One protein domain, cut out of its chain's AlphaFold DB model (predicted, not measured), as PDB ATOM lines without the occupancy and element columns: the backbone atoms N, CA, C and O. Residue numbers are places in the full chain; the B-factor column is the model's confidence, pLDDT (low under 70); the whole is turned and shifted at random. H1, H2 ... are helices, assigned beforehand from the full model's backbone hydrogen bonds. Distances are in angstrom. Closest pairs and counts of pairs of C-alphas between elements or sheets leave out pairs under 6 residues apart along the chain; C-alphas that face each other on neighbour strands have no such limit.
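What this domain is: This is residues 6 to 75 of the 85 residues of an uncharacterized protein of Lentisphaerae bacterium RIFOXYA12_FULL_48_11 (UniProt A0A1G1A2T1). A helical hairpin of the longest helix, H2, and H3 has H1 crossing it at the end where H2 begins and H3 ends. Two short helices, H4 and H5, make a small corner on the side of H3 away from H2, with H3 in the middle of the whole. The printed part has 70 residues with five named helices, H1 to H5 in order along the chain, and no named strand; the class is all helix. It is compact, with a radius of gyration of the C-alphas of 12.2 A and a rounded outline of 30 by 28 by 22 A.

Where its parts are: H2, residues 19 to 35, is 24.3 A long and begins at C-alpha 19 (6.426, 18.099, -85.262). H3, residues 38 to 52, measures 21.3 A. H1, residues 6 to 17, measures 16.5 A from C-alpha 6 (-10.619, 19.871, -96.922). H4 is residues 55 to 62 and H5 residues 66 to 72, ending at C-alpha 72 (-7.144, 39.883, -85.257).

How they stand to each other: H2 and H3 touch as a hairpin, opposite ways at a shallow tilt of 26 degrees; their closest C-alphas, Ala 29 and Val 41, are 4.8 A apart. H1 touches residues 47 to 52 of H3 at a steep tilt of 63 degrees, closest at the C-alphas of Val 12 and Ala 51, 5.0 A. H1 and H2 touch only at the corner, closest at the C-alphas of Ile 15 and Thr 22, 5.2 A. H3 and H4 are close but not clearly touching, with the C-alphas of Val 49 and Phe 55 closest at 6.9 A. H4 touches H5 about perpendicular, at 89 degrees, closest at the C-alphas of Ala 59 and Glu 66, 5.1 A. H3 and H5 are only just apart, closest 8.2 A. In H1, H2, H3, H4 and H5 every O i to N i+4 pair is within hydrogen-bond range.

The domain as a whole: The two C-alphas farthest apart, Glu 6 and Gly 63, are 31.3 A apart. The printed part has no cut, and its four links between helices are tight. Mean pLDDT of the printed part is 91.3; residues 6 to 8 are under 70.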
ATOM      1  N   GLU A   6     -11.461  21.068 -96.847       66.25
ATOM      2  CA  GLU A   6     -10.619  19.871 -96.922       66.25
ATOM      3  C   GLU A   6      -9.113  20.173 -96.863       66.25
ATOM      4  O   GLU A   6      -8.368  19.480 -96.169       66.25
ATOM      5  N   TYR A   7      -8.641  21.233 -97.530       66.44
ATOM      6  CA  TYR A   7      -7.231  21.625 -97.458       66.44
ATOM      7  C   TYR A   7      -6.861  22.098 -96.049       66.44
ATOM      8  O   TYR A   7      -5.825  21.704 -95.518       66.44
ATOM      9  N   ARG A   8      -7.720  22.904 -95.407       68.75
ATOM     10  CA  ARG A   8      -7.492  23.339 -94.017       68.75
ATOM     11  C   ARG A   8      -7.476  22.162 -93.049       68.75
ATOM     12  O   ARG A   8      -6.594  22.103 -92.202       68.75
ATOM     13  N   GLU A   9      -8.409  21.226 -93.196       75.38
ATOM     14  CA  GLU A   9      -8.438  19.999 -92.390       75.38
ATOM     15  C   GLU A   9      -7.149  19.183 -92.587       75.38
ATOM     16  O   GLU A   9      -6.555  18.730 -91.612       75.38
ATOM     17  N   THR A  10      -6.632  19.106 -93.817       84.38
ATOM     18  CA  THR A  10      -5.366  18.417 -94.121       84.38
ATOM     19  C   THR A  10      -4.158  19.089 -93.462       84.38
ATOM     20  O   THR A  10      -3.310  18.404 -92.888       84.38
ATOM     21  N   VAL A  11      -4.069  20.422 -93.511       87.81
ATOM     22  CA  VAL A  11      -2.973  21.173 -92.876       87.81
ATOM     23  C   VAL A  11      -3.031  21.028 -91.358       87.81
ATOM     24  O   VAL A  11      -2.031  20.663 -90.750       87.81
ATOM     25  N   VAL A  12      -4.199  21.237 -90.751       91.19
ATOM     26  CA  VAL A  12      -4.395  21.130 -89.297       91.19
ATOM     27  C   VAL A  12      -4.044  19.729 -88.788       91.19
ATOM     28  O   VAL A  12      -3.338  19.590 -87.789       91.19
ATOM     29  N   GLU A  13      -4.470  18.681 -89.493       92.38
ATOM     30  CA  GLU A  13      -4.116  17.306 -89.139       92.38
ATOM     31  C   GLU A  13      -2.618  17.031 -89.276       92.38
ATOM     32  O   GLU A  13      -2.046  16.306 -88.459       92.38
ATOM     33  N   ARG A  14      -1.961  17.625 -90.275       93.75
ATOM     34  CA  ARG A  14      -0.513  17.500 -90.437       93.75
ATOM     35  C   ARG A  14       0.244  18.195 -89.307       93.75
ATOM     36  O   ARG A  14       1.156  17.583 -88.761       93.75
ATOM     37  N   ILE A  15      -0.172  19.395 -88.897       95.06
ATOM     38  CA  ILE A  15       0.404  20.124 -87.748       95.06
ATOM     39  C   ILE A  15       0.362  19.265 -86.475       95.06
ATOM     40  O   ILE A  15       1.317  19.217 -85.701       95.06
ATOM     41  N   ARG A  16      -0.734  18.532 -86.261       92.75
ATOM     42  CA  ARG A  16      -0.886  17.653 -85.089       92.75
ATOM     43  C   ARG A  16       0.038  16.434 -85.113       92.75
ATOM     44  O   ARG A  16       0.408  15.947 -84.050       92.75
ATOM     45  N   LYS A  17       0.359  15.908 -86.299       95.31
ATOM     46  CA  LYS A  17       1.042  14.610 -86.471       95.31
ATOM     47  C   LYS A  17       2.533  14.727 -86.778       95.31
ATOM     48  O   LYS A  17       3.262  13.771 -86.537       95.31
ATOM     49  N   ASP A  18       2.975  15.862 -87.308       96.12
ATOM     50  CA  ASP A  18       4.337  16.076 -87.794       96.12
ATOM     51  C   ASP A  18       4.981  17.277 -87.075       96.12
ATOM     52  O   ASP A  18       4.807  18.427 -87.487       96.12
ATOM     53  N   PRO A  19       5.746  17.035 -85.992       94.12
ATOM     54  CA  PRO A  19       6.426  18.099 -85.262       94.12
ATOM     55  C   PRO A  19       7.422  18.886 -86.118       94.12
ATOM     56  O   PRO A  19       7.600  20.082 -85.896       94.12
ATOM     57  N   GLN A  20       8.064  18.246 -87.103       95.25
ATOM     58  CA  GLN A  20       9.022  18.917 -87.981       95.25
ATOM     59  C   GLN A  20       8.306  19.911 -88.899       95.25
ATOM     60  O   GLN A  20       8.783  21.029 -89.092       95.25
ATOM     61  N   PHE A  21       7.134  19.534 -89.410       93.88
ATOM     62  CA  PHE A  21       6.270  20.440 -90.162       93.88
ATOM     63  C   PHE A  21       5.810  21.627 -89.310       93.88
ATOM     64  O   PHE A  21       5.873  22.768 -89.761       93.88
ATOM     65  N   THR A  22       5.420  21.384 -88.060       94.69
ATOM     66  CA  THR A  22       5.006  22.448 -87.135       94.69
ATOM     67  C   THR A  22       6.142  23.426 -86.839       94.69
ATOM     68  O   THR A  22       5.933  24.636 -86.891       94.69
ATOM     69  N   VAL A  23       7.364  22.935 -86.608       95.50
ATOM     70  CA  VAL A  23       8.554  23.793 -86.448       95.50
ATOM     71  C   VAL A  23       8.813  24.624 -87.707       95.50
ATOM     72  O   VAL A  23       9.091  25.817 -87.598       95.50
ATOM     73  N   ALA A  24       8.682  24.030 -88.895       96.19
ATOM     74  CA  ALA A  24       8.843  24.755 -90.152       96.19
ATOM     75  C   ALA A  24       7.787  25.861 -90.325       96.19
ATOM     76  O   ALA A  24       8.128  26.950 -90.774       96.19
ATOM     77  N   LEU A  25       6.537  25.629 -89.912       95.31
ATOM     78  CA  LEU A  25       5.500  26.666 -89.925       95.31
ATOM     79  C   LEU A  25       5.812  27.820 -88.970       95.31
ATOM     80  O   LEU A  25       5.591  28.972 -89.329       95.31
ATOM     81  N   TYR A  26       6.340  27.542 -87.776       94.56
ATOM     82  CA  TYR A  26       6.792  28.610 -86.880       94.56
ATOM     83  C   TYR A  26       7.928  29.429 -87.499       94.56
ATOM     84  O   TYR A  26       7.898  30.656 -87.430       94.56
ATOM     85  N   ALA A  27       8.905  28.765 -88.126       96.38
ATOM     86  CA  ALA A  27       9.993  29.448 -88.820       96.38
ATOM     87  C   ALA A  27       9.467  30.325 -89.967       96.38
ATOM     88  O   ALA A  27       9.858  31.483 -90.073       96.38
ATOM     89  N   GLU A  28       8.530  29.806 -90.762       95.75
ATOM     90  CA  GLU A  28       7.884  30.550 -91.844       95.75
ATOM     91  C   GLU A  28       7.123  31.768 -91.316       95.75
ATOM     92  O   GLU A  28       7.303  32.868 -91.824       95.75
ATOM     93  N   ALA A  29       6.338  31.621 -90.243       93.56
ATOM     94  CA  ALA A  29       5.629  32.747 -89.639       93.56
ATOM     95  C   ALA A  29       6.587  33.855 -89.168       93.56
ATOM     96  O   ALA A  29       6.288  35.036 -89.332       93.56
ATOM     97  N   ILE A  30       7.747  33.495 -88.611       93.25
ATOM     98  CA  ILE A  30       8.769  34.469 -88.202       93.25
ATOM     99  C   ILE A  30       9.378  35.157 -89.430       93.25
ATOM    100  O   ILE A  30       9.453  36.386 -89.455       93.25
ATOM    101  N   SER A  31       9.768  34.397 -90.457       95.56
ATOM    102  CA  SER A  31      10.310  34.948 -91.705       95.56
ATOM    103  C   SER A  31       9.317  35.892 -92.383       95.56
ATOM    104  O   SER A  31       9.656  37.041 -92.655       95.56
ATOM    105  N   SER A  32       8.059  35.472 -92.550       93.25
ATOM    106  CA  SER A  32       6.995  36.304 -93.121       93.25
ATOM    107  C   SER A  32       6.754  37.577 -92.306       93.25
ATOM    108  O   SER A  32       6.455  38.626 -92.871       93.25
ATOM    109  N   MET A  33       6.901  37.524 -90.977       90.12
ATOM    110  CA  MET A  33       6.781  38.712 -90.128       90.12
ATOM    111  C   MET A  33       7.908  39.718 -90.396       90.12
ATOM    112  O   MET A  33       7.640  40.917 -90.462       90.12
ATOM    113  N   ILE A  34       9.143  39.242 -90.589       92.06
ATOM    114  CA  ILE A  34      10.306  40.077 -90.936       92.06
ATOM    115  C   ILE A  34      10.150  40.672 -92.342       92.06
ATOM    116  O   ILE A  34      10.462  41.841 -92.558       92.06
ATOM    117  N   GLU A  35       9.631  39.888 -93.285       93.56
ATOM    118  CA  GLU A  35       9.385  40.302 -94.671       93.56
ATOM    119  C   GLU A  35       8.150  41.207 -94.827       93.56
ATOM    120  O   GLU A  35       7.950  41.820 -95.875       93.56
ATOM    121  N   GLY A  36       7.322  41.322 -93.785       90.06
ATOM    122  CA  GLY A  36       6.086  42.100 -93.811       90.06
ATOM    123  C   GLY A  36       4.920  41.403 -94.521       90.06
ATOM    124  O   GLY A  36       3.879  42.036 -94.733       90.06
ATOM    125  N   ASP A  37       5.035  40.109 -94.850       91.88
ATOM    126  CA  ASP A  37       3.923  39.302 -95.363       91.88
ATOM    127  C   ASP A  37       2.974  38.887 -94.239       91.88
ATOM    128  O   ASP A  37       2.901  37.758 -93.746       91.88
ATOM    129  N   LYS A  38       2.161  39.858 -93.864       90.00
ATOM    130  CA  LYS A  38       1.127  39.707 -92.856       90.00
ATOM    131  C   LYS A  38       0.072  38.658 -93.217       90.00
ATOM    132  O   LYS A  38      -0.494  38.042 -92.316       90.00
ATOM    133  N   GLY A  39      -0.231  38.467 -94.502       90.88
ATOM    134  CA  GLY A  39      -1.240  37.497 -94.926       90.88
ATOM    135  C   GLY A  39      -0.838  36.081 -94.523       90.88
ATOM    136  O   GLY A  39      -1.644  35.346 -93.941       90.88
ATOM    137  N   THR A  40       0.429  35.748 -94.758       92.06
ATOM    138  CA  THR A  40       1.009  34.446 -94.419       92.06
ATOM    139  C   THR A  40       1.107  34.247 -92.911       92.06
ATOM    140  O   THR A  40       0.599  33.240 -92.409       92.06
ATOM    141  N   VAL A  41       1.603  35.242 -92.161       92.44
ATOM    142  CA  VAL A  41       1.650  35.192 -90.684       92.44
ATOM    143  C   VAL A  41       0.274  34.868 -90.094       92.44
ATOM    144  O   VAL A  41       0.125  33.941 -89.298       92.44
ATOM    145  N   LEU A  42      -0.763  35.601 -90.510       92.56
ATOM    146  CA  LEU A  42      -2.113  35.439 -89.969       92.56
ATOM    147  C   LEU A  42      -2.757  34.101 -90.336       92.56
ATOM    148  O   LEU A  42      -3.553  33.562 -89.560       92.56
ATOM    149  N   SER A  43      -2.433  33.561 -91.513       92.00
ATOM    150  CA  SER A  43      -2.887  32.226 -91.896       92.00
ATOM    151  C   SER A  43      -2.251  31.163 -91.006       92.00
ATOM    152  O   SER A  43      -2.976  30.366 -90.415       92.00
ATOM    153  N   ILE A  44      -0.926  31.204 -90.843       93.38
ATOM    154  CA  ILE A  44      -0.185  30.209 -90.060       93.38
ATOM    155  C   ILE A  44      -0.617  30.233 -88.594       93.38
ATOM    156  O   ILE A  44      -0.941  29.186 -88.037       93.38
ATOM    157  N   LEU A  45      -0.698  31.414 -87.972       92.88
ATOM    158  CA  LEU A  45      -1.129  31.533 -86.576       92.88
ATOM    159  C   LEU A  45      -2.532  30.956 -86.363       92.88
ATOM    160  O   LEU A  45      -2.770  30.254 -85.383       92.88
ATOM    161  N   ARG A  46      -3.464  31.194 -87.293       92.88
ATOM    162  CA  ARG A  46      -4.799  30.589 -87.220       92.88
ATOM    163  C   ARG A  46      -4.741  29.065 -87.317       92.88
ATOM    164  O   ARG A  46      -5.457  28.397 -86.571       92.88
ATOM    165  N   ASP A  47      -3.957  28.528 -88.244       92.94
ATOM    166  CA  ASP A  47      -3.865  27.081 -88.447       92.94
ATOM    167  C   ASP A  47      -3.250  26.395 -87.216       92.94
ATOM    168  O   ASP A  47      -3.764  25.368 -86.769       92.94
ATOM    169  N   LEU A  48      -2.244  27.016 -86.591       93.25
ATOM    170  CA  LEU A  48      -1.659  26.572 -85.321       93.25
ATOM    171  C   LEU A  48      -2.668  26.606 -84.168       93.25
ATOM    172  O   LEU A  48      -2.751  25.645 -83.400       93.25
ATOM    173  N   VAL A  49      -3.474  27.671 -84.066       93.38
ATOM    174  CA  VAL A  49      -4.559  27.748 -83.075       93.38
ATOM    175  C   VAL A  49      -5.520  26.585 -83.282       93.38
ATOM    176  O   VAL A  49      -5.695  25.808 -82.355       93.38
ATOM    177  N   HIS A  50      -6.064  26.393 -84.488       91.94
ATOM    178  CA  HIS A  50      -6.990  25.288 -84.776       91.94
ATOM    179  C   HIS A  50      -6.381  23.890 -84.564       91.94
ATOM    180  O   HIS A  50      -7.103  22.932 -84.265       91.94
ATOM    181  N   ALA A  51      -5.067  23.746 -84.730       93.31
ATOM    182  CA  ALA A  51      -4.377  22.483 -84.521       93.31
ATOM    183  C   ALA A  51      -4.217  22.127 -83.046       93.31
ATOM    184  O   ALA A  51      -4.433  20.966 -82.694       93.31
ATOM    185  N   HIS A  52      -3.882  23.089 -82.189       91.81
ATOM    186  CA  HIS A  52      -3.490  22.793 -80.811       91.81
ATOM    187  C   HIS A  52      -4.542  23.158 -79.760       91.81
ATOM    188  O   HIS A  52      -4.634  22.476 -78.737       91.81
ATOM    189  N   ILE A  53      -5.337  24.205 -79.984       93.38
ATOM    190  CA  ILE A  53      -6.306  24.732 -79.013       93.38
ATOM    191  C   ILE A  53      -7.588  25.234 -79.709       93.38
ATOM    192  O   ILE A  53      -7.812  25.028 -80.898       93.38
ATOM    193  N   SER A  54      -8.487  25.865 -78.956       93.38
ATOM    194  CA  SER A  54      -9.614  26.626 -79.501       93.38
ATOM    195  C   SER A  54      -9.382  28.123 -79.297       93.38
ATOM    196  O   SER A  54      -8.597  28.519 -78.434       93.38
ATOM    197  N   PHE A  55     -10.087  28.966 -80.055       92.81
ATOM    198  CA  PHE A  55     -10.063  30.417 -79.845       92.81
ATOM    199  C   PHE A  55     -10.599  30.814 -78.463       92.81
ATOM    200  O   PHE A  55     -10.021  31.686 -77.825       92.81
ATOM    201  N   SER A  56     -11.615  30.112 -77.956       94.31
ATOM    202  CA  SER A  56     -12.075  30.229 -76.568       94.31
ATOM    203  C   SER A  56     -10.952  29.955 -75.553       94.31
ATOM    204  O   SER A  56     -10.720  30.764 -74.659       94.31
ATOM    205  N   LYS A  57     -10.169  28.884 -75.727       95.00
ATOM    206  CA  LYS A  57      -9.041  28.592 -74.827       95.00
ATOM    207  C   LYS A  57      -7.897  29.600 -74.971       95.00
ATOM    208  O   LYS A  57      -7.247  29.940 -73.987       95.00
ATOM    209  N   LEU A  58      -7.655  30.094 -76.184       93.75
ATOM    210  CA  LEU A  58      -6.688  31.165 -76.425       93.75
ATOM    211  C   LEU A  58      -7.109  32.464 -75.721       93.75
ATOM    212  O   LEU A  58      -6.265  33.136 -75.133       93.75
ATOM    213  N   ALA A  59      -8.401  32.799 -75.747       94.25
ATOM    214  CA  ALA A  59      -8.966  33.945 -75.038       94.25
ATOM    215  C   ALA A  59      -8.716  33.850 -73.526       94.25
ATOM    216  O   ALA A  59      -8.214  34.794 -72.923       94.25
ATOM    217  N   GLU A  60      -8.962  32.682 -72.927       94.50
ATOM    218  CA  GLU A  60      -8.671  32.435 -71.507       94.50
ATOM    219  C   GLU A  60      -7.184  32.616 -71.170       94.50
ATOM    220  O   GLU A  60      -6.851  33.204 -70.143       94.50
ATOM    221  N   GLN A  61      -6.282  32.135 -72.031       93.00
ATOM    222  CA  GLN A  61      -4.835  32.200 -71.797       93.00
ATOM    223  C   GLN A  61      -4.241  33.596 -71.996       93.00
ATOM    224  O   GLN A  61      -3.262  33.942 -71.341       93.00
ATOM    225  N   THR A  62      -4.812  34.385 -72.904       90.19
ATOM    226  CA  THR A  62      -4.302  35.719 -73.262       90.19
ATOM    227  C   THR A  62      -5.031  36.849 -72.536       90.19
ATOM    228  O   THR A  62      -4.562  37.982 -72.543       90.19
ATOM    229  N   GLY A  63      -6.196  36.574 -71.940       91.38
ATOM    230  CA  GLY A  63      -7.096  37.599 -71.406       91.38
ATOM    231  C   GLY A  63      -7.766  38.456 -72.490       91.38
ATOM    232  O   GLY A  63      -8.474  39.409 -72.165       91.38
ATOM    233  N   LEU A  64      -7.552  38.140 -73.772       90.44
ATOM    234  CA  LEU A  64      -8.165  38.833 -74.899       90.44
ATOM    235  C   LEU A  64      -9.550  38.258 -75.194       90.44
ATOM    236  O   LEU A  64      -9.794  37.066 -75.052       90.44
ATOM    237  N   ASP A  65     -10.457  39.102 -75.676       93.19
ATOM    238  CA  ASP A  65     -11.781  38.661 -76.111       93.19
ATOM    239  C   ASP A  65     -11.700  37.742 -77.350       93.19
ATOM    240  O   ASP A  65     -11.004  38.040 -78.328       93.19
ATOM    241  N   GLU A  66     -12.461  36.645 -77.341       93.75
ATOM    242  CA  GLU A  66     -12.469  35.633 -78.407       93.75
ATOM    243  C   GLU A  66     -12.830  36.228 -79.779       93.75
ATOM    244  O   GLU A  66     -12.201  35.920 -80.799       93.75
ATOM    245  N   LYS A  67     -13.804  37.146 -79.827       92.56
ATOM    246  CA  LYS A  67     -14.203  37.825 -81.068       92.56
ATOM    247  C   LYS A  67     -13.095  38.758 -81.560       92.56
ATOM    248  O   LYS A  67     -12.889  38.876 -82.773       92.56
ATOM    249  N   SER A  68     -12.367  39.401 -80.647       91.50
ATOM    250  CA  SER A  68     -11.169  40.176 -80.974       91.50
ATOM    251  C   SER A  68     -10.087  39.293 -81.589       91.50
ATOM    252  O   SER A  68      -9.577  39.638 -82.653       91.50
ATOM    253  N   LEU A  69      -9.802  38.126 -81.007       92.69
ATOM    254  CA  LEU A  69      -8.820  37.170 -81.528       92.69
ATOM    255  C   LEU A  69      -9.196  36.656 -82.922       92.69
ATOM    256  O   LEU A  69      -8.365  36.665 -83.833       92.69
ATOM    257  N   HIS A  70     -10.461  36.288 -83.142       91.38
ATOM    258  CA  HIS A  70     -10.941  35.884 -84.466       91.38
ATOM    259  C   HIS A  70     -10.759  36.981 -85.519       91.38
ATOM    260  O   HIS A  70     -10.333  36.698 -86.644       91.38
ATOM    261  N   ARG A  71     -11.066  38.234 -85.161       91.56
ATOM    262  CA  ARG A  71     -10.879  39.396 -86.040       91.56
ATOM    263  C   ARG A  71      -9.397  39.675 -86.279       91.56
ATOM    264  O   ARG A  71      -9.018  39.954 -87.411       91.56
ATOM    265  N   MET A  72      -8.576  39.587 -85.238       91.31
ATOM    266  CA  MET A  72      -7.144  39.883 -85.257       91.31
ATOM    267  C   MET A  72      -6.369  38.894 -86.113       91.31
ATOM    268  O   MET A  72      -5.566  39.315 -86.938       91.31
ATOM    269  N   LEU A  73      -6.659  37.602 -85.979       90.69
ATOM    270  CA  LEU A  73      -6.042  36.588 -86.822       90.69
ATOM    271  C   LEU A  73      -6.709  36.515 -88.201       90.69
ATOM    272  O   LEU A  73      -6.253  35.767 -89.056       90.69
ATOM    273  N   GLY A  74      -7.809  37.254 -88.437       88.06
ATOM    274  CA  GLY A  74      -8.582  37.408 -89.688       88.06
ATOM    275  C   GLY A  74      -7.747  37.563 -90.961       88.06
ATOM    276  O   GLY A  74      -6.653  38.095 -90.902       88.06
ATOM    277  N   SER A  75      -8.283  37.220 -92.139       79.69
ATOM    278  CA  SER A  75      -7.612  37.501 -93.429       79.69
ATOM    279  C   SER A  75      -7.310  38.991 -93.663       79.69
ATOM    280  O   SER A  75      -6.445  39.319 -94.465       79.69
TER     281      SER A  75